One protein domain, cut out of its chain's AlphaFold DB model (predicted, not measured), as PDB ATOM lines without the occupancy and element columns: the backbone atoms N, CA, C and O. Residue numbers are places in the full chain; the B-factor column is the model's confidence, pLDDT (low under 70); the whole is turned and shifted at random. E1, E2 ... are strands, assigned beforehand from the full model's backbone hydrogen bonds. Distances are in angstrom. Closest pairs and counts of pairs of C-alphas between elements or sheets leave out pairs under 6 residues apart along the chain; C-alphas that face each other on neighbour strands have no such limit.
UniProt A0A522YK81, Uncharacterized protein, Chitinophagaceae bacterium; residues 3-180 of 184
ATOM      1  N   ASP A   3      29.229  17.974  93.361       94.00
ATOM      2  CA  ASP A   3      29.421  17.012  92.279       94.00
ATOM      3  C   ASP A   3      28.549  15.771  92.491       94.00
ATOM      4  O   ASP A   3      27.774  15.390  91.621       94.00
ATOM      5  N   ALA A   4      28.616  15.177  93.684       95.12
ATOM      6  CA  ALA A   4      27.832  13.995  94.019       95.12
ATOM      7  C   ALA A   4      27.571  13.889  95.524       95.12
ATOM      8  O   ALA A   4      28.372  14.347  96.343       95.12
ATOM      9  N   GLN A   5      26.481  13.213  95.882       97.31
ATOM     10  CA  GLN A   5      26.312  12.645  97.214       97.31
ATOM     11  C   GLN A   5      26.978  11.264  97.251       97.31
ATOM     12  O   GLN A   5      26.782  10.444  96.356       97.31
ATOM     13  N   ILE A   6      27.770  11.019  98.286       96.94
ATOM     14  CA  ILE A   6      28.505   9.782  98.539       96.94
ATOM     15  C   ILE A   6      28.270   9.325  99.981       96.94
ATOM     16  O   ILE A   6      27.642  10.028 100.777       96.94
ATOM     17  N   LEU A   7      28.802   8.158 100.330       96.81
ATOM     18  CA  LEU A   7      28.949   7.739 101.720       96.81
ATOM     19  C   LEU A   7      30.388   7.988 102.165       96.81
ATOM     20  O   LEU A   7      31.322   7.763 101.396       96.81
ATOM     21  N   ASP A   8      30.568   8.466 103.392       92.94
ATOM     22  CA  ASP A   8      31.888   8.532 104.006       92.94
ATOM     23  C   ASP A   8      32.368   7.146 104.478       92.94
ATOM     24  O   ASP A   8      31.652   6.146 104.388       92.94
ATOM     25  N   ASN A   9      33.576   7.085 105.044       87.88
ATOM     26  CA  ASN A   9      34.187   5.831 105.505       87.88
ATOM     27  C   ASN A   9      33.445   5.154 106.676       87.88
ATOM     28  O   ASN A   9      33.841   4.075 107.108       87.88
ATOM     29  N   THR A  10      32.394   5.780 107.205       92.50
ATOM     30  CA  THR A  10      31.525   5.249 108.263       92.50
ATOM     31  C   THR A  10      30.084   5.031 107.786       92.50
ATOM     32  O   THR A  10      29.216   4.707 108.591       92.50
ATOM     33  N   GLY A  11      29.814   5.198 106.487       95.19
ATOM     34  CA  GLY A  11      28.488   5.018 105.898       95.19
ATOM     35  C   GLY A  11      27.550   6.219 106.053       95.19
ATOM     36  O   GLY A  11      26.353   6.081 105.806       95.19
ATOM     37  N   ARG A  12      28.047   7.395 106.455       96.62
ATOM     38  CA  ARG A  12      27.231   8.613 106.602       96.62
ATOM     39  C   ARG A  12      27.109   9.348 105.260       96.62
ATOM     40  O   ARG A  12      28.098   9.408 104.525       96.62
ATOM     41  N   PRO A  13      25.949   9.954 104.935       97.50
ATOM     42  CA  PRO A  13      25.812  10.803 103.754       97.50
ATOM     43  C   PRO A  13      26.801  11.972 103.766       97.50
ATOM     44  O   PRO A  13      26.868  12.738 104.724       97.50
ATOM     45  N   SER A  14      27.548  12.128 102.679       97.88
ATOM     46  CA  SER A  14      28.544  13.179 102.489       97.88
ATOM     47  C   SER A  14      28.465  13.722 101.065       97.88
ATOM     48  O   SER A  14      28.014  13.035 100.153       97.88
ATOM     49  N   PHE A  15      28.890  14.958 100.849       97.12
ATOM     50  CA  PHE A  15      28.867  15.609  99.545       97.12
ATOM     51  C   PHE A  15      30.285  15.815  99.043       97.12
ATOM     52  O   PHE A  15      31.091  16.464  99.707       97.12
ATOM     53  N   ARG A  16      30.579  15.304  97.848       96.31
ATOM     54  CA  ARG A  16      31.811  15.613  97.127       96.31
ATOM     55  C   ARG A  16      31.665  16.967  96.449       96.31
ATOM     56  O   ARG A  16      30.722  17.190  95.688       96.31
ATOM     57  N   ILE A  17      32.610  17.855  96.713       94.62
ATOM     58  CA  ILE A  17      32.638  19.213  96.187       94.62
ATOM     59  C   ILE A  17      33.867  19.381  95.306       94.62
ATOM     60  O   ILE A  17      34.995  19.214  95.768       94.62
ATOM     61  N   ILE A  18      33.655  19.772  94.052       92.38
ATOM     62  CA  ILE A  18      34.740  20.207  93.169       92.38
ATOM     63  C   ILE A  18      34.933  21.707  93.376       92.38
ATOM     64  O   ILE A  18      33.990  22.493  93.186       92.38
ATOM     65  N   ARG A  19      36.143  22.107  93.776       89.88
ATOM     66  CA  ARG A  19      36.530  23.518  93.830       89.88
ATOM     67  C   ARG A  19      37.146  23.908  92.496       89.88
ATOM     68  O   ARG A  19      37.918  23.153  91.916       89.88
ATOM     69  N   THR A  20      36.810  25.098  92.030       90.56
ATOM     70  CA  THR A  20      37.498  25.758  90.925       90.56
ATOM     71  C   THR A  20      38.017  27.102  91.411       90.56
ATOM     72  O   THR A  20      37.441  27.706  92.319       90.56
ATOM     73  N   ARG A  21      39.113  27.572  90.818       89.94
ATOM     74  CA  ARG A  21      39.673  28.902  91.065       89.94
ATOM     75  C   ARG A  21      39.954  29.616  89.750       89.94
ATOM     76  O   ARG A  21      40.233  28.975  88.740       89.94
ATOM     77  N   SER A  22      39.901  30.936  89.795       91.12
ATOM     78  CA  SER A  22      40.401  31.831  88.754       91.12
ATOM     79  C   SER A  22      41.320  32.862  89.417       91.12
ATOM     80  O   SER A  22      41.447  32.893  90.647       91.12
ATOM     81  N   ASP A  23      42.005  33.665  88.613       88.56
ATOM     82  CA  ASP A  23      42.796  34.779  89.112       88.56
ATOM     83  C   ASP A  23      41.894  35.824  89.795       88.56
ATOM     84  O   ASP A  23      40.684  35.854  89.586       88.56
ATOM     85  N   SER A  24      42.470  36.718  90.598       83.56
ATOM     86  CA  SER A  24      41.703  37.698  91.380       83.56
ATOM     87  C   SER A  24      40.844  38.662  90.550       83.56
ATOM     88  O   SER A  24      39.909  39.248  91.097       83.56
ATOM     89  N   SER A  25      41.159  38.856  89.265       84.44
ATOM     90  CA  SER A  25      40.358  39.665  88.335       84.44
ATOM     91  C   SER A  25      39.243  38.872  87.646       84.44
ATOM     92  O   SER A  25      38.375  39.476  87.018       84.44
ATOM     93  N   GLY A  26      39.231  37.540  87.774       82.38
ATOM     94  CA  GLY A  26      38.250  36.660  87.139       82.38
ATOM     95  C   GLY A  26      38.350  36.608  85.618       82.38
ATOM     96  O   GLY A  26      37.363  36.272  84.965       82.38
ATOM     97  N   THR A  27      39.495  36.993  85.052       86.56
ATOM     98  CA  THR A  27      39.693  37.084  83.598       86.56
ATOM     99  C   THR A  27      40.234  35.785  83.016       86.56
ATOM    100  O   THR A  27      39.985  35.482  81.851       86.56
ATOM    101  N   GLN A  28      40.938  34.989  83.820       89.44
ATOM    102  CA  GLN A  28      41.427  33.679  83.426       89.44
ATOM    103  C   GLN A  28      40.329  32.618  83.507       89.44
ATOM    104  O   GLN A  28      39.408  32.676  84.330       89.44
ATOM    105  N   THR A  29      40.466  31.594  82.668       91.56
ATOM    106  CA  THR A  29      39.610  30.408  82.702       91.56
ATOM    107  C   THR A  29      39.624  29.780  84.092       91.56
ATOM    108  O   THR A  29      40.679  29.604  84.700       91.56
ATOM    109  N   TRP A  30      38.444  29.407  84.586       90.50
ATOM    110  CA  TRP A  30      38.318  28.658  85.829       90.50
ATOM    111  C   TRP A  30      39.008  27.301  85.699       90.50
ATOM    112  O   TRP A  30      38.664  26.503  84.828       90.50
ATOM    113  N   VAL A  31      39.955  27.031  86.590       92.06
ATOM    114  CA  VAL A  31      40.662  25.750  86.664       92.06
ATOM    115  C   VAL A  31      40.234  24.991  87.909       92.06
ATOM    116  O   VAL A  31      39.917  25.596  88.935       92.06
ATOM    117  N   GLN A  32      40.217  23.663  87.832       90.00
ATOM    118  CA  GLN A  32      39.957  22.825  88.997       90.00
ATOM    119  C   GLN A  32      41.048  23.031  90.057       90.00
ATOM    120  O   GLN A  32      42.236  23.073  89.751       90.00
ATOM    121  N   ASP A  33      40.623  23.161  91.310       89.19
ATOM    122  CA  ASP A  33      41.443  23.496  92.476       89.19
ATOM    123  C   ASP A  33      41.188  22.512  93.622       89.19
ATOM    124  O   ASP A  33      40.914  22.881  94.767       89.19
ATOM    125  N   GLY A  34      41.228  21.230  93.271       91.00
ATOM    126  CA  GLY A  34      41.035  20.133  94.203       91.00
ATOM    127  C   GLY A  34      39.577  19.741  94.420       91.00
ATOM    128  O   GLY A  34      38.637  20.164  93.737       91.00
ATOM    129  N   THR A  35      39.405  18.827  95.362       93.81
ATOM    130  CA  THR A  35      38.122  18.239  95.729       93.81
ATOM    131  C   THR A  35      38.117  18.030  97.228       93.81
ATOM    132  O   THR A  35      39.114  17.594  97.797       93.81
ATOM    133  N   TYR A  36      36.998  18.346  97.859       95.69
ATOM    134  CA  TYR A  36      36.814  18.160  99.289       95.69
ATOM    135  C   TYR A  36      35.433  17.579  99.565       95.69
ATOM    136  O   TYR A  36      34.553  17.580  98.700       95.69
ATOM    137  N   PHE A  37      35.250  17.061 100.770       96.94
ATOM    138  CA  PHE A  37      34.012  16.422 101.190       96.94
ATOM    139  C   PHE A  37      33.367  17.215 102.316       96.94
ATOM    140  O   PHE A  37      34.068  17.690 103.204       96.94
ATOM    141  N   ILE A  38      32.043  17.342 102.280       97.19
ATOM    142  CA  ILE A  38      31.246  17.955 103.343       97.19
ATOM    143  C   ILE A  38      30.299  16.898 103.899       97.19
ATOM    144  O   ILE A  38      29.429  16.407 103.184       97.19
ATOM    145  N   THR A  39      30.418  16.595 105.186       98.00
ATOM    146  CA  THR A  39      29.520  15.683 105.901       98.00
ATOM    147  C   THR A  39      28.717  16.485 106.925       98.00
ATOM    148  O   THR A  39      29.242  16.814 107.994       98.00
ATOM    149  N   PRO A  40      27.464  16.860 106.613       96.62
ATOM    150  CA  PRO A  40      26.587  17.490 107.587       96.62
ATOM    151  C   PRO A  40      26.103  16.451 108.605       96.62
ATOM    152  O   PRO A  40      25.610  15.384 108.241       96.62
ATOM    153  N   LEU A  41      26.238  16.778 109.884       96.75
ATOM    154  CA  LEU A  41      25.725  16.016 111.020       96.75
ATOM    155  C   LEU A  41      24.611  16.813 111.711       96.75
ATOM    156  O   LEU A  41      24.253  17.909 111.278       96.75
ATOM    157  N   ALA A  42      24.044  16.251 112.778       96.62
ATOM    158  CA  ALA A  42      22.929  16.867 113.494       96.62
ATOM    159  C   ALA A  42      23.293  18.232 114.106       96.62
ATOM    160  O   ALA A  42      22.471  19.146 114.105       96.62
ATOM    161  N   ASP A  43      24.516  18.369 114.611       97.38
ATOM    162  CA  ASP A  43      24.998  19.546 115.329       97.38
ATOM    163  C   ASP A  43      26.232  20.191 114.701       97.38
ATOM    164  O   ASP A  43      26.614  21.278 115.114       97.38
ATOM    165  N   GLN A  44      26.852  19.576 113.697       97.75
ATOM    166  CA  GLN A  44      28.098  20.079 113.135       97.75
ATOM    167  C   GLN A  44      28.252  19.766 111.648       97.75
ATOM    168  O   GLN A  44      27.572  18.908 111.093       97.75
ATOM    169  N   VAL A  45      29.184  20.456 110.995       97.44
ATOM    170  CA  VAL A  45      29.573  20.184 109.608       97.44
ATOM    171  C   VAL A  45      31.044  19.812 109.575       97.44
ATOM    172  O   VAL A  45      31.909  20.640 109.870       97.44
ATOM    173  N   GLU A  46      31.324  18.566 109.198       97.69
ATOM    174  CA  GLU A  46      32.686  18.090 108.979       97.69
ATOM    175  C   GLU A  46      33.108  18.366 107.533       97.69
ATOM    176  O   GLU A  46      32.350  18.117 106.594       97.69
ATOM    177  N   VAL A  47      34.326  18.874 107.347       97.06
ATOM    178  CA  VAL A  47      34.959  19.036 106.036       97.06
ATOM    179  C   VAL A  47      36.235  18.218 105.994       97.06
ATOM    180  O   VAL A  47      37.044  18.296 106.916       97.06
ATOM    181  N   ILE A  48      36.413  17.445 104.925       96.19
ATOM    182  CA  ILE A  48      37.651  16.711 104.661       96.19
ATOM    183  C   ILE A  48      38.274  17.248 103.379       96.19
ATOM    184  O   ILE A  48      37.674  17.149 102.309       96.19
ATOM    185  N   GLU A  49      39.477  17.794 103.494       93.75
ATOM    186  CA  GLU A  49      40.262  18.345 102.390       93.75
ATOM    187  C   GLU A  49      41.721  17.926 102.571       93.75
ATOM    188  O   GLU A  49      42.244  18.012 103.678       93.75
ATOM    189  N   ASP A  50      42.365  17.436 101.509       90.06
ATOM    190  CA  ASP A  50      43.765  16.982 101.537       90.06
ATOM    191  C   ASP A  50      44.080  16.000 102.686       90.06
ATOM    192  O   ASP A  50      45.126  16.068 103.325       90.06
ATOM    193  N   ASN A  51      43.152  15.070 102.951       89.56
ATOM    194  CA  ASN A  51      43.187  14.102 104.060       89.56
ATOM    195  C   ASN A  51      43.164  14.710 105.476       89.56
ATOM    196  O   ASN A  51      43.333  13.986 106.456       89.56
ATOM    197  N   LEU A  52      42.890  16.007 105.608       92.81
ATOM    198  CA  LEU A  52      42.700  16.686 106.884       92.81
ATOM    199  C   LEU A  52      41.207  16.857 107.165       92.81
ATOM    200  O   LEU A  52      40.445  17.266 106.288       92.81
ATOM    201  N   ARG A  53      40.781  16.541 108.393       96.19
ATOM    202  CA  ARG A  53      39.385  16.665 108.835       96.19
ATOM    203  C   ARG A  53      39.217  17.874 109.748       96.19
ATOM    204  O   ARG A  53      39.910  18.005 110.752       96.19
ATOM    205  N   PHE A  54      38.219  18.690 109.445       97.62
ATOM    206  CA  PHE A  54      37.862  19.896 110.184       97.62
ATOM    207  C   PHE A  54      36.398  19.834 110.604       97.62
ATOM    208  O   PHE A  54      35.554  19.376 109.837       97.62
ATOM    209  N   ILE A  55      36.072  20.357 111.781       98.12
ATOM    210  CA  ILE A  55      34.705  20.721 112.148       98.12
ATOM    211  C   ILE A  55      34.536  22.199 111.808       98.12
ATOM    212  O   ILE A  55      34.959  23.075 112.563       98.12
ATOM    213  N   LYS A  56      33.956  22.482 110.641       96.94
ATOM    214  CA  LYS A  56      33.850  23.848 110.113       96.94
ATOM    215  C   LYS A  56      32.710  24.643 110.722       96.94
ATOM    216  O   LYS A  56      32.852  25.847 110.866       96.94
ATOM    217  N   LEU A  57      31.602  23.998 111.073       97.12
ATOM    218  CA  LEU A  57      30.442  24.631 111.708       97.12
ATOM    219  C   LEU A  57      29.965  23.758 112.859       97.12
ATOM    220  O   LEU A  57      30.079  22.537 112.764       97.12
ATOM    221  N   HIS A  58      29.416  24.374 113.901       98.12
ATOM    222  CA  HIS A  58      28.908  23.668 115.071       98.12
ATOM    223  C   HIS A  58      27.757  24.454 115.712       98.12
ATOM    224  O   HIS A  58      27.804  25.676 115.796       98.12
ATOM    225  N   LEU A  59      26.718  23.767 116.173       97.50
ATOM    226  CA  LEU A  59      25.591  24.352 116.891       97.50
ATOM    227  C   LEU A  59      25.926  24.540 118.381       97.50
ATOM    228  O   LEU A  59      26.625  23.703 118.948       97.50
ATOM    229  N   PRO A  60      25.384  25.573 119.048       97.44
ATOM    230  CA  PRO A  60      24.449  26.565 118.527       97.44
ATOM    231  C   PRO A  60      25.090  27.600 117.592       97.44
ATOM    232  O   PRO A  60      26.235  28.013 117.744       97.44
ATOM    233  N   PHE A  61      24.292  28.071 116.635       95.12
ATOM    234  CA  PHE A  61      24.692  29.098 115.676       95.12
ATOM    235  C   PHE A  61      24.542  30.505 116.280       95.12
ATOM    236  O   PHE A  61      23.649  31.271 115.921       95.12
ATOM    237  N   THR A  62      25.390  30.822 117.259       97.62
ATOM    238  CA  THR A  62      25.349  32.076 118.031       97.62
ATOM    239  C   THR A  62      26.732  32.706 118.139       97.62
ATOM    240  O   THR A  62      27.730  31.996 118.253       97.62
ATOM    241  N   ILE A  63      26.798  34.038 118.156       98.19
ATOM    242  CA  ILE A  63      28.060  34.782 118.295       98.19
ATOM    243  C   ILE A  63      28.813  34.329 119.558       98.19
ATOM    244  O   ILE A  63      28.209  34.110 120.606       98.19
ATOM    245  N   ASN A  64      30.134  34.189 119.443       97.50
ATOM    246  CA  ASN A  64      31.073  33.713 120.467       97.50
ATOM    247  C   ASN A  64      30.906  32.255 120.926       97.50
ATOM    248  O   ASN A  64      31.722  31.790 121.729       97.50
ATOM    249  N   PHE A  65      29.932  31.503 120.399       98.25
ATOM    250  CA  PHE A  65      29.969  30.052 120.547       98.25
ATOM    251  C   PHE A  65      31.243  29.519 119.891       98.25
ATOM    252  O   PHE A  65      31.589  29.943 118.783       98.25
ATOM    253  N   ASN A  66      31.954  28.647 120.604       98.00
ATOM    254  CA  ASN A  66      33.262  28.170 120.193       98.00
ATOM    255  C   ASN A  66      33.426  26.663 120.364       98.00
ATOM    256  O   ASN A  66      32.797  26.042 121.220       98.00
ATOM    257  N   TRP A  67      34.276  26.091 119.517       98.50
ATOM    258  CA  TRP A  67      34.590  24.668 119.502       98.50
ATOM    259  C   TRP A  67      35.993  24.429 118.941       98.50
ATOM    260  O   TRP A  67      36.578  25.281 118.268       98.50
ATOM    261  N   LYS A  68      36.523  23.228 119.176       98.31
ATOM    262  CA  LYS A  68      37.802  22.774 118.617       98.31
ATOM    263  C   LYS A  68      37.639  22.384 117.144       98.31
ATOM    264  O   LYS A  68      37.472  21.208 116.817       98.31
ATOM    265  N   GLY A  69      37.657  23.372 116.247       98.06
ATOM    266  CA  GLY A  69      37.427  23.169 114.808       98.06
ATOM    267  C   GLY A  69      38.470  22.279 114.131       98.06
ATOM    268  O   GLY A  69      38.170  21.560 113.181       98.06
ATOM    269  N   ASN A  70      39.678  22.254 114.683       97.81
ATOM    270  CA  ASN A  70      40.809  21.477 114.192       97.81
ATOM    271  C   ASN A  70      41.058  20.184 114.991       97.81
ATOM    272  O   ASN A  70      42.104  19.571 114.817       97.81
ATOM    273  N   ARG A  71      40.142  19.735 115.864       97.38
ATOM    274  CA  ARG A  71      40.396  18.639 116.831       97.38
ATOM    275  C   ARG A  71      40.924  17.316 116.257       97.38
ATOM    276  O   ARG A  71      41.350  16.460 117.025       97.38
ATOM    277  N   TYR A  72      40.798  17.101 114.948       96.75
ATOM    278  CA  TYR A  72      41.244  15.891 114.257       96.75
ATOM    279  C   TYR A  72      42.593  16.054 113.540       96.75
ATOM    280  O   TYR A  72      43.064  15.095 112.931       96.75
ATOM    281  N   LEU A  73      43.192  17.245 113.563       95.94
ATOM    282  CA  LEU A  73      44.523  17.473 113.010       95.94
ATOM    283  C   LEU A  73      45.597  16.881 113.929       95.94
ATOM    284  O   LEU A  73      45.384  16.718 115.132       95.94
ATOM    285  N   SER A  74      46.763  16.585 113.356       93.19
ATOM    286  CA  SER A  74      47.975  16.340 114.137       93.19
ATOM    287  C   SER A  74      48.414  17.611 114.873       93.19
ATOM    288  O   SER A  74      47.922  18.704 114.590       93.19
ATOM    289  N   LEU A  75      49.359  17.466 115.807       91.62
ATOM    290  CA  LEU A  75      49.895  18.592 116.577       91.62
ATOM    291  C   LEU A  75      50.571  19.651 115.692       91.62
ATOM    292  O   LEU A  75      50.485  20.819 116.026       91.62
ATOM    293  N   ASN A  76      51.190  19.247 114.579       90.12
ATOM    294  CA  ASN A  76      51.977  20.097 113.677       90.12
ATOM    295  C   ASN A  76      51.689  19.766 112.190       90.12
ATOM    296  O   ASN A  76      52.504  19.135 111.498       90.12
ATOM    297  N   PRO A  77      50.481  20.088 111.688       90.56
ATOM    298  CA  PRO A  77      49.984  19.621 110.390       90.56
ATOM    299  C   PRO A  77      50.786  20.125 109.177       90.56
ATOM    300  O   PRO A  77      50.660  19.551 108.091       90.56
ATOM    301  N   PHE A  78      51.616  21.161 109.331       91.19
ATOM    302  CA  PHE A  78      52.406  21.756 108.252       91.19
ATOM    303  C   PHE A  78      53.910  21.474 108.324       91.19
ATOM    304  O   PHE A  78      54.612  21.791 107.361       91.19
ATOM    305  N   SER A  79      54.384  20.789 109.369       89.19
ATOM    306  CA  SER A  79      55.800  20.437 109.591       89.19
ATOM    307  C   SER A  79      56.496  19.729 108.415       89.19
ATOM    308  O   SER A  79      57.707  19.837 108.235       89.19
ATOM    309  N   SER A  80      55.745  19.018 107.565       89.44
ATOM    310  CA  SER A  80      56.283  18.364 106.358       89.44
ATOM    311  C   SER A  80      56.566  19.317 105.187       89.44
ATOM    312  O   SER A  80      57.268  18.939 104.249       89.44
ATOM    313  N   LYS A  81      55.999  20.530 105.205       89.62
ATOM    314  CA  LYS A  81      56.071  21.514 104.109       89.62
ATOM    315  C   LYS A  81      56.779  22.801 104.508       89.62
ATOM    316  O   LYS A  81      57.362  23.456 103.647       89.62
ATOM    317  N   TYR A  82      56.696  23.170 105.779       90.62
ATOM    318  CA  TYR A  82      57.234  24.413 106.299       90.62
ATOM    319  C   TYR A  82      57.997  24.158 107.594       90.62
ATOM    320  O   TYR A  82      57.662  23.260 108.358       90.62
ATOM    321  N   SER A  83      59.023  24.972 107.824       89.75
ATOM    322  CA  SER A  83      59.805  24.972 109.061       89.75
ATOM    323  C   SER A  83      59.409  26.185 109.899       89.75
ATOM    324  O   SER A  83      60.145  27.167 109.924       89.75
ATOM    325  N   PHE A  84      58.209  26.149 110.473       92.44
ATOM    326  CA  PHE A  84      57.731  27.052 111.522       92.44
ATOM    327  C   PHE A  84      57.066  26.213 112.616       92.44
ATOM    328  O   PHE A  84      56.682  25.080 112.337       92.44
ATOM    329  N   ASP A  85      56.889  26.797 113.799       92.12
ATOM    330  CA  ASP A  85      56.264  26.154 114.958       92.12
ATOM    331  C   ASP A  85      54.899  26.785 115.298       92.12
ATOM    332  O   ASP A  85      54.177  26.317 116.171       92.12
ATOM    333  N   ASN A  86      54.484  27.858 114.617       91.75
ATOM    334  CA  ASN A  86      53.204  28.520 114.884       91.75
ATOM    335  C   ASN A  86      51.962  27.768 114.349       91.75
ATOM    336  O   ASN A  86      50.846  28.297 114.438       91.75
ATOM    337  N   ASP A  87      52.138  26.552 113.812       91.31
ATOM    338  CA  ASP A  87      51.092  25.528 113.668       91.31
ATOM    339  C   ASP A  87      51.059  24.494 114.800       91.31
ATOM    340  O   ASP A  87      50.174  23.630 114.795       91.31
ATOM    341  N   ASP A  88      51.969  24.570 115.771       92.19
ATOM    342  CA  ASP A  88      51.940  23.691 116.928       92.19
ATOM    343  C   ASP A  88      50.623  23.854 117.688       92.19
ATOM    344  O   ASP A  88      50.107  24.953 117.911       92.19
ATOM    345  N   PHE A  89      50.057  22.717 118.085       92.75
ATOM    346  CA  PHE A  89      48.768  22.625 118.764       92.75
ATOM    347  C   PHE A  89      47.613  23.229 117.955       92.75
ATOM    348  O   PHE A  89      46.603  23.669 118.512       92.75
ATOM    349  N   MET A  90      47.701  23.201 116.619       95.00
ATOM    350  CA  MET A  90      46.599  23.627 115.753       95.00
ATOM    351  C   MET A  90      45.284  22.916 116.068       95.00
ATOM    352  O   MET A  90      44.220  23.505 115.878       95.00
ATOM    353  N   ASN A  91      45.336  21.679 116.568       96.38
ATOM    354  CA  ASN A  91      44.178  20.910 117.018       96.38
ATOM    355  C   ASN A  91      43.398  21.570 118.172       96.38
ATOM    356  O   ASN A  91      42.204  21.298 118.324       96.38
ATOM    357  N   ASP A  92      44.036  22.465 118.929       96.44
ATOM    358  CA  ASP A  92      43.441  23.195 120.047       96.44
ATOM    359  C   ASP A  92      42.863  24.562 119.667       96.44
ATOM    360  O   ASP A  92      42.311  25.254 120.529       96.44
ATOM    361  N   TRP A  93      42.894  24.949 118.391       97.00
ATOM    362  CA  TRP A  93      42.294  26.208 117.948       97.00
ATOM    363  C   TRP A  93      40.789  26.261 118.230       97.00
ATOM    364  O   TRP A  93      40.026  25.360 117.864       97.00
ATOM    365  N   ASN A  94      40.363  27.354 118.869       97.62
ATOM    366  CA  ASN A  94      38.963  27.627 119.171       97.62
ATOM    367  C   ASN A  94      38.341  28.422 118.026       97.62
ATOM    368  O   ASN A  94      38.481  29.643 117.941       97.62
ATOM    369  N   TYR A  95      37.613  27.718 117.169       98.56
ATOM    370  CA  TYR A  95      36.801  28.364 116.153       98.56
ATOM    371  C   TYR A  95      35.645  29.080 116.838       98.56
ATOM    372  O   TYR A  95      35.138  28.583 117.841       98.56
ATOM    373  N   ARG A  96      35.211  30.226 116.311       98.44
ATOM    374  CA  ARG A  96      34.055  30.959 116.838       98.44
ATOM    375  C   ARG A  96      33.296  31.719 115.765       98.44
ATOM    376  O   ARG A  96      33.897  32.305 114.859       98.44
ATOM    377  N   TYR A  97      31.977  31.792 115.920       98.56
ATOM    378  CA  TYR A  97      31.165  32.746 115.167       98.56
ATOM    379  C   TYR A  97      31.454  34.155 115.673       98.56
ATOM    380  O   TYR A  97      31.114  34.500 116.802       98.56
ATOM    381  N   LEU A  98      32.116  34.960 114.849       98.25
ATOM    382  CA  LEU A  98      32.538  36.304 115.224       98.25
ATOM    383  C   LEU A  98      31.427  37.330 114.994       98.25
ATOM    384  O   LEU A  98      31.239  38.227 115.808       98.25
ATOM    385  N   GLN A  99      30.707  37.208 113.878       97.88
ATOM    386  CA  GLN A  99      29.763  38.229 113.425       97.88
ATOM    387  C   GLN A  99      28.751  37.651 112.437       97.88
ATOM    388  O   GLN A  99      29.091  36.743 111.674       97.88
ATOM    389  N   PHE A 100      27.543  38.216 112.430       98.19
ATOM    390  CA  PHE A 100      26.520  38.004 111.408       98.19
ATOM    391  C   PHE A 100      26.211  39.337 110.725       98.19
ATOM    392  O   PHE A 100      25.940  40.326 111.400       98.19
ATOM    393  N   ASP A 101      26.267  39.354 109.397       98.31
ATOM    394  CA  ASP A 101      26.067  40.534 108.562       98.31
ATOM    395  C   ASP A 101      24.883  40.321 107.619       98.31
ATOM    396  O   ASP A 101      24.832  39.333 106.876       98.31
ATOM    397  N   ASP A 102      23.975  41.295 107.558       97.94
ATOM    398  CA  ASP A 102      22.908  41.297 106.551       97.94
ATOM    399  C   ASP A 102      23.487  41.408 105.139       97.94
ATOM    400  O   ASP A 102      23.006  40.760 104.204       97.94
ATOM    401  N   SER A 103      24.551  42.205 104.981       97.62
ATOM    402  CA  SER A 103      25.319  42.287 103.743       97.62
ATOM    403  C   SER A 103      26.740  42.805 103.946       97.62
ATOM    404  O   SER A 103      26.994  43.585 104.858       97.62
ATOM    405  N   LEU A 104      27.649  42.413 103.053       97.12
ATOM    406  CA  LEU A 104      29.019  42.909 102.982       97.12
ATOM    407  C   LEU A 104      29.454  43.031 101.523       97.12
ATOM    408  O   LEU A 104      29.158  42.160 100.702       97.12
ATOM    409  N   THR A 105      30.220  44.072 101.214       96.31
ATOM    410  CA  THR A 105      30.939  44.156  99.941       96.31
ATOM    411  C   THR A 105      32.228  43.341 100.028       96.31
ATOM    412  O   THR A 105      33.120  43.657 100.813       96.31
ATOM    413  N   ILE A 106      32.324  42.283  99.224       94.31
ATOM    414  CA  ILE A 106      33.506  41.428  99.096       94.31
ATOM    415  C   ILE A 106      34.007  41.544  97.656       94.31
ATOM    416  O   ILE A 106      33.314  41.161  96.712       94.31
ATOM    417  N   GLY A 107      35.205  42.107  97.478       89.31
ATOM    418  CA  GLY A 107      35.685  42.495  96.153       89.31
ATOM    419  C   GLY A 107      34.761  43.550  95.541       89.31
ATOM    420  O   GLY A 107      34.554  44.609  96.126       89.31
ATOM    421  N   ASN A 108      34.178  43.245  94.384       88.50
ATOM    422  CA  ASN A 108      33.198  44.086  93.692       88.50
ATOM    423  C   ASN A 108      31.744  43.593  93.850       88.50
ATOM    424  O   ASN A 108      30.851  44.122  93.188       88.50
ATOM    425  N   LYS A 109      31.486  42.586  94.698       90.88
ATOM    426  CA  LYS A 109      30.149  42.013  94.905       90.88
ATOM    427  C   LYS A 109      29.576  42.383  96.265       90.88
ATOM    428  O   LYS A 109      30.249  42.265  97.284       90.88
ATOM    429  N   VAL A 110      28.293  42.740  96.284       95.75
ATOM    430  CA  VAL A 110      27.500  42.792  97.518       95.75
ATOM    431  C   VAL A 110      26.951  41.397  97.785       95.75
ATOM    432  O   VAL A 110      26.163  40.866  97.004       95.75
ATOM    433  N   VAL A 111      27.373  40.803  98.892       96.88
ATOM    434  CA  VAL A 111      26.945  39.479  99.346       96.88
ATOM    435  C   VAL A 111      26.034  39.665 100.557       96.88
ATOM    436  O   VAL A 111      26.263  40.573 101.349       96.88
ATOM    437  N   LYS A 112      24.989  38.843 100.702       97.50
ATOM    438  CA  LYS A 112      23.995  38.959 101.785       97.50
ATOM    439  C   LYS A 112      24.020  37.765 102.736       97.50
ATOM    440  O   LYS A 112      24.479  36.692 102.344       97.50
ATOM    441  N   ASN A 113      23.462  37.934 103.935       97.69
ATOM    442  CA  ASN A 113      23.276  36.885 104.946       97.69
ATOM    443  C   ASN A 113      24.573  36.121 105.234       97.69
ATOM    444  O   ASN A 113      24.691  34.930 104.920       97.69
ATOM    445  N   ILE A 114      25.564  36.839 105.747       98.19
ATOM    446  CA  ILE A 114      26.920  36.341 105.931       98.19
ATOM    447  C   ILE A 114      27.154  36.063 107.406       98.19
ATOM    448  O   ILE A 114      26.737  36.833 108.262       98.19
ATOM    449  N   PHE A 115      27.885  34.997 107.704       98.06
ATOM    450  CA  PHE A 115      28.541  34.858 108.992       98.06
ATOM    451  C   PHE A 115      30.054  34.831 108.828       98.06
ATOM    452  O   PHE A 115      30.580  34.295 107.850       98.06
ATOM    453  N   THR A 116      30.745  35.400 109.809       98.56
ATOM    454  CA  THR A 116      32.201  35.365 109.923       98.56
ATOM    455  C   THR A 116      32.595  34.313 110.951       98.56
ATOM    456  O   THR A 116      32.151  34.352 112.099       98.56
ATOM    457  N   LEU A 117      33.446  33.383 110.534       98.56
ATOM    458  CA  LEU A 117      34.042  32.337 111.347       98.56
ATOM    459  C   LEU A 117      35.519  32.679 111.571       98.56
ATOM    460  O   LEU A 117      36.298  32.722 110.624       98.56
ATOM    461  N   SER A 118      35.898  32.946 112.818       98.56
ATOM    462  CA  SER A 118      37.296  33.139 113.215       98.56
ATOM    463  C   SER A 118      37.851  31.801 113.688       98.56
ATOM    464  O   SER A 118      37.210  31.139 114.498       98.56
ATOM    465  N   HIS A 119      39.008  31.393 113.170       98.19
ATOM    466  CA  HIS A 119      39.702  30.177 113.601       98.19
ATOM    467  C   HIS A 119      40.815  30.488 114.606       98.19
ATOM    468  O   HIS A 119      40.979  29.759 115.578       98.19
ATOM    469  N   ILE A 120      41.581  31.550 114.338       97.81
ATOM    470  CA  ILE A 120      42.698  32.028 115.159       97.81
ATOM    471  C   ILE A 120      42.994  33.495 114.817       97.81
ATOM    472  O   ILE A 120      42.799  33.919 113.670       97.81
ATOM    473  N   ASP A 121      43.456  34.254 115.807       97.62
ATOM    474  CA  ASP A 121      43.960  35.623 115.663       97.62
ATOM    475  C   ASP A 121      45.062  35.858 116.696       97.62
ATOM    476  O   ASP A 121      44.825  36.370 117.790       97.62
ATOM    477  N   GLU A 122      46.262  35.392 116.368       97.31
ATOM    478  CA  GLU A 122      47.431  35.482 117.231       97.31
ATOM    479  C   GLU A 122      48.606  36.079 116.472       97.31
ATOM    480  O   GLU A 122      48.836  35.819 115.284       97.31
ATOM    481  N   SER A 123      49.363  36.920 117.167       97.31
ATOM    482  CA  SER A 123      50.532  37.548 116.579       97.31
ATOM    483  C   SER A 123      51.540  37.974 117.635       97.31
ATOM    484  O   SER A 123      51.178  38.401 118.732       97.31
ATOM    485  N   VAL A 124      52.815  37.879 117.277       97.38
ATOM    486  CA  VAL A 124      53.955  38.321 118.079       97.38
ATOM    487  C   VAL A 124      54.883  39.079 117.141       97.38
ATOM    488  O   VAL A 124      55.224  38.557 116.089       97.38
ATOM    489  N   ASN A 125      55.291  40.310 117.474       96.44
ATOM    490  CA  ASN A 125      56.217  41.099 116.636       96.44
ATOM    491  C   ASN A 125      55.817  41.091 115.135       96.44
ATOM    492  O   ASN A 125      56.619  40.800 114.247       96.44
ATOM    493  N   ALA A 126      54.534  41.341 114.859       96.25
ATOM    494  CA  ALA A 126      53.947  41.314 113.523       96.25
ATOM    495  C   ALA A 126      53.090  42.580 113.309       96.25
ATOM    496  O   ALA A 126      51.997  42.673 113.864       96.25
ATOM    497  N   PRO A 127      53.548  43.559 112.501       95.56
ATOM    498  CA  PRO A 127      54.745  43.523 111.658       95.56
ATOM    499  C   PRO A 127      56.051  43.489 112.466       95.56
ATOM    500  O   PRO A 127      56.119  44.027 113.567       95.56
ATOM    501  N   VAL A 128      57.082  42.864 111.889       94.62
ATOM    502  CA  VAL A 128      58.409  42.748 112.513       94.62
ATOM    503  C   VAL A 128      59.009  44.139 112.652       94.62
ATOM    504  O   VAL A 128      59.352  44.769 111.652       94.62
ATOM    505  N   SER A 129      59.122  44.606 113.892       94.25
ATOM    506  CA  SER A 129      59.733  45.891 114.244       94.25
ATOM    507  C   SER A 129      61.017  45.704 115.051       94.25
ATOM    508  O   SER A 129      61.951  46.489 114.904       94.25
ATOM    509  N   ASN A 130      61.106  44.626 115.838       92.31
ATOM    510  CA  ASN A 130      62.323  44.225 116.532       92.31
ATOM    511  C   ASN A 130      63.002  43.060 115.794       92.31
ATOM    512  O   ASN A 130      62.556  41.919 115.891       92.31
ATOM    513  N   LEU A 131      64.097  43.343 115.080       91.00
ATOM    514  CA  LEU A 131      64.856  42.345 114.308       91.00
ATOM    515  C   LEU A 131      65.679  41.376 115.176       91.00
ATOM    516  O   LEU A 131      66.183  40.375 114.673       91.00
ATOM    517  N   ALA A 132      65.834  41.665 116.468       91.19
ATOM    518  CA  ALA A 132      66.506  40.778 117.415       91.19
ATOM    519  C   ALA A 132      65.533  39.811 118.114       91.19
ATOM    520  O   ALA A 132      65.975  38.926 118.843       91.19
ATOM    521  N   ALA A 133      64.222  39.972 117.911       92.88
ATOM    522  CA  ALA A 133      63.194  39.136 118.518       92.88
ATOM    523  C   ALA A 133      62.508  38.252 117.475       92.88
ATOM    524  O   ALA A 133      62.326  38.655 116.328       92.88
ATOM    525  N   TYR A 134      62.065  37.073 117.909       95.06
ATOM    526  CA  TYR A 134      61.133  36.245 117.150       95.06
ATOM    527  C   TYR A 134      59.851  37.023 116.819       95.06
ATOM    528  O   TYR A 134      59.447  37.932 117.553       95.06
ATOM    529  N   GLY A 135      59.221  36.681 115.699       96.81
ATOM    530  CA  GLY A 135      57.880  37.148 115.371       96.81
ATOM    531  C   GLY A 135      57.051  36.064 114.709       96.81
ATOM    532  O   GLY A 135      57.595  35.163 114.088       96.81
ATOM    533  N   SER A 136      55.735  36.159 114.816       97.69
ATOM    534  CA  SER A 136      54.805  35.239 114.180       97.69
ATOM    535  C   SER A 136      53.455  35.881 113.914       97.69
ATOM    536  O   SER A 136      53.063  36.875 114.536       97.69
ATOM    537  N   LYS A 137      52.725  35.298 112.966       97.81
ATOM    538  CA  LYS A 137      51.314  35.591 112.739       97.81
ATOM    539  C   LYS A 137      50.572  34.312 112.397       97.81
ATOM    540  O   LYS A 137      50.849  33.709 111.363       97.81
ATOM    541  N   SER A 138      49.581  33.995 113.218       97.88
ATOM    542  CA  SER A 138      48.581  32.965 112.975       97.88
ATOM    543  C   SER A 138      47.231  33.658 112.847       97.88
ATOM    544  O   SER A 138      46.630  34.090 113.826       97.88
ATOM    545  N   TRP A 139      46.762  33.822 111.613       98.19
ATOM    546  CA  TRP A 139      45.494  34.487 111.316       98.19
ATOM    547  C   TRP A 139      44.680  33.617 110.381       98.19
ATOM    548  O   TRP A 139      45.121  33.312 109.272       98.19
ATOM    549  N   SER A 140      43.479  33.231 110.800       98.38
ATOM    550  CA  SER A 140      42.570  32.535 109.906       98.38
ATOM    551  C   SER A 140      41.118  32.914 110.153       98.38
ATOM    552  O   SER A 140      40.603  32.826 111.269       98.38
ATOM    553  N   VAL A 141      40.468  33.340 109.073       98.62
ATOM    554  CA  VAL A 141      39.067  33.742 109.046       98.62
ATOM    555  C   VAL A 141      38.417  33.261 107.753       98.62
ATOM    556  O   VAL A 141      38.996  33.338 106.666       98.62
ATOM    557  N   GLU A 142      37.183  32.796 107.865       98.44
ATOM    558  CA  GLU A 142      36.330  32.434 106.738       98.44
ATOM    559  C   GLU A 142      34.998  33.177 106.855       98.44
ATOM    560  O   GLU A 142      34.494  33.420 107.951       98.44
ATOM    561  N   LYS A 143      34.420  33.573 105.722       98.50
ATOM    562  CA  LYS A 143      33.067  34.131 105.666       98.50
ATOM    563  C   LYS A 143      32.213  33.291 104.752       98.50
ATOM    564  O   LYS A 143      32.627  32.962 103.638       98.50
ATOM    565  N   TYR A 144      31.008  33.006 105.207       97.19
ATOM    566  CA  TYR A 144      30.065  32.155 104.509       97.19
ATOM    567  C   TYR A 144      28.746  32.883 104.325       97.19
ATOM    568  O   TYR A 144      28.252  33.500 105.262       97.19
ATOM    569  N   SER A 145      28.168  32.788 103.133       96.94
ATOM    570  CA  SER A 145      26.857  33.350 102.815       96.94
ATOM    571  C   SER A 145      25.823  32.244 102.644       96.94
ATOM    572  O   SER A 145      26.097  31.198 102.040       96.94
ATOM    573  N   LYS A 146      24.616  32.472 103.167       93.81
ATOM    574  CA  LYS A 146      23.484  31.556 102.988       93.81
ATOM    575  C   LYS A 146      23.236  31.297 101.496       93.81
ATOM    576  O   LYS A 146      23.179  32.232 100.705       93.81
ATOM    577  N   ASN A 147      23.051  30.028 101.130       90.50
ATOM    578  CA  ASN A 147      22.841  29.542  99.754       90.50
ATOM    579  C   ASN A 147      24.028  29.723  98.786       90.50
ATOM    580  O   ASN A 147      23.893  29.384  97.615       90.50
ATOM    581  N   ILE A 148      25.182  30.212  99.251       91.88
ATOM    582  CA  ILE A 148      26.403  30.332  98.434       91.88
ATOM    583  C   ILE A 148      27.533  29.478  99.023       91.88
ATOM    584  O   ILE A 148      28.251  28.804  98.288       91.88
ATOM    585  N   GLY A 149      27.684  29.470 100.350       91.81
ATOM    586  CA  GLY A 149      28.820  28.847 101.024       91.81
ATOM    587  C   GLY A 149      29.967  29.836 101.219       91.81
ATOM    588  O   GLY A 149      29.723  30.997 101.537       91.81
ATOM    589  N   LEU A 150      31.214  29.372 101.092       93.88
ATOM    590  CA  LEU A 150      32.415  30.177 101.332       93.88
ATOM    591  C   LEU A 150      32.502  31.340 100.331       93.88
ATOM    592  O   LEU A 150      32.570  31.120  99.125       93.88
ATOM    593  N   VAL A 151      32.537  32.572 100.836       96.12
ATOM    594  CA  VAL A 151      32.628  33.801 100.028       96.12
ATOM    595  C   VAL A 151      33.898  34.603 100.292       96.12
ATOM    596  O   VAL A 151      34.271  35.448  99.482       96.12
ATOM    597  N   TYR A 152      34.584  34.337 101.400       97.31
ATOM    598  CA  TYR A 152      35.885  34.915 101.719       97.31
ATOM    599  C   TYR A 152      36.681  33.951 102.589       97.31
ATOM    600  O   TYR A 152      36.120  33.333 103.491       97.31
ATOM    601  N   LYS A 153      37.987  33.879 102.362       96.69
ATOM    602  CA  LYS A 153      38.938  33.179 103.218       96.69
ATOM    603  C   LYS A 153      40.232  33.965 103.281       96.69
ATOM    604  O   LYS A 153      40.754  34.401 102.256       96.69
ATOM    605  N   GLU A 154      40.779  34.066 104.477       98.31
ATOM    606  CA  GLU A 154      42.159  34.464 104.690       98.31
ATOM    607  C   GLU A 154      42.789  33.497 105.685       98.31
ATOM    608  O   GLU A 154      42.204  33.195 106.723       98.31
ATOM    609  N   PHE A 155      43.950  32.958 105.334       97.44
ATOM    610  CA  PHE A 155      44.706  32.048 106.178       97.44
ATOM    611  C   PHE A 155      46.190  32.352 106.036       97.44
ATOM    612  O   PHE A 155      46.751  32.241 104.948       97.44
ATOM    613  N   ILE A 156      46.800  32.782 107.128       97.88
ATOM    614  CA  ILE A 156      48.184  33.210 107.210       97.88
ATOM    615  C   ILE A 156      48.819  32.471 108.379       97.88
ATOM    616  O   ILE A 156      48.323  32.560 109.502       97.88
ATOM    617  N   LEU A 157      49.928  31.797 108.096       97.44
ATOM    618  CA  LEU A 157      50.866  31.305 109.093       97.44
ATOM    619  C   LEU A 157      52.258  31.714 108.643       97.44
ATOM    620  O   LEU A 157      52.694  31.316 107.566       97.44
ATOM    621  N   TRP A 158      52.941  32.538 109.425       96.94
ATOM    622  CA  TRP A 158      54.362  32.781 109.205       96.94
ATOM    623  C   TRP A 158      55.088  33.073 110.504       96.94
ATOM    624  O   TRP A 158      54.504  33.618 111.441       96.94
ATOM    625  N   GLU A 159      56.387  32.808 110.483       96.31
ATOM    626  CA  GLU A 159      57.340  33.168 111.522       96.31
ATOM    627  C   GLU A 159      58.487  34.002 110.975       96.31
ATOM    628  O   GLU A 159      58.829  33.941 109.791       96.31
ATOM    629  N   TYR A 160      59.064  34.801 111.857       95.69
ATOM    630  CA  TYR A 160      60.306  35.519 111.692       95.69
ATOM    631  C   TYR A 160      61.307  34.984 112.705       95.69
ATOM    632  O   TYR A 160      61.083  35.062 113.914       95.69
ATOM    633  N   GLN A 161      62.425  34.490 112.192       93.62
ATOM    634  CA  GLN A 161      63.521  33.960 112.986       93.62
ATOM    635  C   GLN A 161      64.666  34.988 112.987       93.62
ATOM    636  O   GLN A 161      65.201  35.308 111.913       93.62
ATOM    637  N   PRO A 162      65.038  35.555 114.153       92.12
ATOM    638  CA  PRO A 162      66.139  36.500 114.242       92.12
ATOM    639  C   PRO A 162      67.467  35.768 114.019       92.12
ATOM    640  O   PRO A 162      67.670  34.645 114.477       92.12
ATOM    641  N   ASN A 163      68.410  36.416 113.338       83.06
ATOM    642  CA  ASN A 163      69.770  35.893 113.225       83.06
ATOM    643  C   ASN A 163      70.608  36.415 114.401       83.06
ATOM    644  O   ASN A 163      71.047  37.567 114.387       83.06
ATOM    645  N   THR A 164      70.836  35.564 115.403       69.69
ATOM    646  CA  THR A 164      71.600  35.886 116.621       69.69
ATOM    647  C   THR A 164      73.102  36.086 116.378       69.69
ATOM    648  O   THR A 164      73.786  36.613 117.251       69.69
ATOM    649  N   GLY A 165      73.620  35.710 115.199       69.38
ATOM    650  CA  GLY A 165      75.052  35.677 114.880       69.38
ATOM    651  C   GLY A 165      75.592  36.795 113.978       69.38
ATOM    652  O   GLY A 165      76.787  36.788 113.702       69.38
ATOM    653  N   GLY A 166      74.773  37.754 113.521       59.94
ATOM    654  CA  GLY A 166      75.300  38.942 112.821       59.94
ATOM    655  C   GLY A 166      74.664  39.286 111.474       59.94
ATOM    656  O   GLY A 166      75.372  39.468 110.493       59.94
ATOM    657  N   SER A 167      73.347  39.513 111.470       68.62
ATOM    658  CA  SER A 167      72.574  40.238 110.436       68.62
ATOM    659  C   SER A 167      72.146  39.468 109.174       68.62
ATOM    660  O   SER A 167      72.770  39.505 108.122       68.62
ATOM    661  N   THR A 168      70.997  38.798 109.286       80.69
ATOM    662  CA  THR A 168      69.765  38.996 108.483       80.69
ATOM    663  C   THR A 168      68.791  37.915 108.948       80.69
ATOM    664  O   THR A 168      69.037  36.734 108.722       80.69
ATOM    665  N   GLY A 169      67.740  38.296 109.681       88.69
ATOM    666  CA  GLY A 169      66.676  37.354 110.041       88.69
ATOM    667  C   GLY A 169      65.854  36.964 108.812       88.69
ATOM    668  O   GLY A 169      65.837  37.696 107.822       88.69
ATOM    669  N   TYR A 170      65.167  35.831 108.869       91.81
ATOM    670  CA  TYR A 170      64.387  35.311 107.743       91.81
ATOM    671  C   TYR A 170      62.932  35.077 108.133       91.81
ATOM    672  O   TYR A 170      62.597  35.009 109.314       91.81
ATOM    673  N   LYS A 171      62.063  34.973 107.122       93.12
ATOM    674  CA  LYS A 171      60.670  34.564 107.296       93.12
ATOM    675  C   LYS A 171      60.406  33.226 106.629       93.12
ATOM    676  O   LYS A 171      60.944  32.953 105.560       93.12
ATOM    677  N   THR A 172      59.533  32.445 107.237       94.62
ATOM    678  CA  THR A 172      59.065  31.147 106.743       94.62
ATOM    679  C   THR A 172      57.570  31.050 107.008       94.62
ATOM    680  O   THR A 172      57.101  31.512 108.046       94.62
ATOM    681  N   GLY A 173      56.796  30.566 106.040       95.44
ATOM    682  CA  GLY A 173      55.342  30.596 106.136       95.44
ATOM    683  C   GLY A 173      54.617  30.658 104.803       95.44
ATOM    684  O   GLY A 173      55.213  30.568 103.729       95.44
ATOM    685  N   PHE A 174      53.309  30.861 104.888       96.12
ATOM    686  CA  PHE A 174      52.429  31.077 103.754       96.12
ATOM    687  C   PHE A 174      51.286  32.036 104.095       96.12
ATOM    688  O   PHE A 174      50.948  32.300 105.250       96.12
ATOM    689  N   GLY A 175      50.657  32.544 103.041       96.31
ATOM    690  CA  GLY A 175      49.415  33.291 103.123       96.31
ATOM    691  C   GLY A 175      48.523  32.925 101.950       96.31
ATOM    692  O   GLY A 175      48.969  32.902 100.804       96.31
ATOM    693  N   VAL A 176      47.259  32.646 102.235       94.88
ATOM    694  CA  VAL A 176      46.217  32.422 101.236       94.88
ATOM    695  C   VAL A 176      45.102  33.416 101.496       94.88
ATOM    696  O   VAL A 176      44.560  33.478 102.598       94.88
ATOM    697  N   LYS A 177      44.732  34.168 100.461       95.88
ATOM    698  CA  LYS A 177      43.564  35.044 100.470       95.88
ATOM    699  C   LYS A 177      42.727  34.762  99.236       95.88
ATOM    700  O   LYS A 177      43.226  34.825  98.117       95.88
ATOM    701  N   GLN A 178      41.464  34.428  99.455       93.50
ATOM    702  CA  GLN A 178      40.511  34.077  98.411       93.50
ATOM    703  C   GLN A 178      39.186  34.770  98.693       93.50
ATOM    704  O   GLN A 178      38.791  34.952  99.847       93.50
ATOM    705  N   TRP A 179      38.483  35.153  97.637       94.81
ATOM    706  CA  TRP A 179      37.161  35.745  97.748       94.81
ATOM    707  C   TRP A 179      36.303  35.384  96.546       94.81
ATOM    708  O   TRP A 179      36.803  34.983  95.495       94.81
ATOM    709  N   ILE A 180      34.994  35.512  96.721       92.25
ATOM    710  CA  ILE A 180      34.023  35.285  95.663       92.25
ATOM    711  C   ILE A 180      34.230  36.278  94.515       92.25
ATOM    712  O   ILE A 180      34.208  37.492  94.706       92.25
TER     713      ILE A 180
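AT A GLANCE: This is residues 3 to 180 of the 184 residues of an uncharacterized protein of Chitinophagaceae bacterium (UniProt A0A522YK81). Two antiparallel sheets stand partly face to face as a sandwich with their strands crossed: a smaller, strongly twisted sheet of E1 to E5, and a larger one of E6 to E11 that folds back on itself, with E9 as the hinge. The long strands E8 to E11 run roughly along the longest axis and reach well past the smaller sheet, and the loop between E10 and E11, with Gly 166, lies at the far end of this reach. The printed part has 178 residues with no named helix and eleven named strands, E1 to E11 in chain order, which is also the order across each sheet; the class is all strand. The whole is compact, with a radius of gyration of the C-alphas of 18.1 A and spans of 57 by 39 by 34 A.

HOW THE PARTS SIT: E1, residues 3 to 7, and E2, residues 13 to 21, form a hairpin, with N 6 and O 14 2.8 A apart. E3, residues 31 to 40, bends by 53 degrees at residue 34 and is antiparallel to E2, N 17 to O 36 being 2.8 A. E4, residues 44 to 49, and E5, residues 52 to 58, complete this meander, each strand the antiparallel neighbour of the one before; N 39 and O 46 are 2.8 A apart, as are N 47 and O 54. E6, residues 66 to 68, begins the second meander, and the closest C-alphas of E5 and E6 are those of His 58 and Trp 67, 7.3 A apart. E7, residues 94 to 106, pairs with E6 through N 95 and O 67, 2.9 A, and is near E5. E8, residues 109 to 124, pairs with E7 through N 101 and O 114, 2.8 A; both bend by 103 degrees, at residues 103 and 112. E9, residues 135 to 145, E10, residues 149 to 161, and E11, residues 170 to 179, follow, with N 117 to O 142 at 2.8 A, N 143 to O 152 at 2.8 A and N 176 to O 155 at 2.8 A. In this folded sheet, one sheet bent back into two leaves, E6, E7 and E8 face E10 and E11; the closest C-alphas of E7 and E11 are those of Ile 106 and Trp 179, 6.9 A apart. The strands of the two sheets stand at 82 degrees.

IN THESE COORDINATES: E1 begins at C-alpha 3 (29.421, 17.012, 92.279). E8 spans 33.4 A, E9 33.7 A, E10 37.1 A and E11 29.0 A. E11 ends at C-alpha 179 (37.161, 35.745, 97.748).

THE WHOLE: The C-alphas farthest apart, those of Gly 11 and Gly 166, are 58.2 A apart. The printed part has no cut. The link E6 to E7, residues 69 to 93, is long. Mean pLDDT of the printed part is 94.1; residues 164 to 167 are under 70.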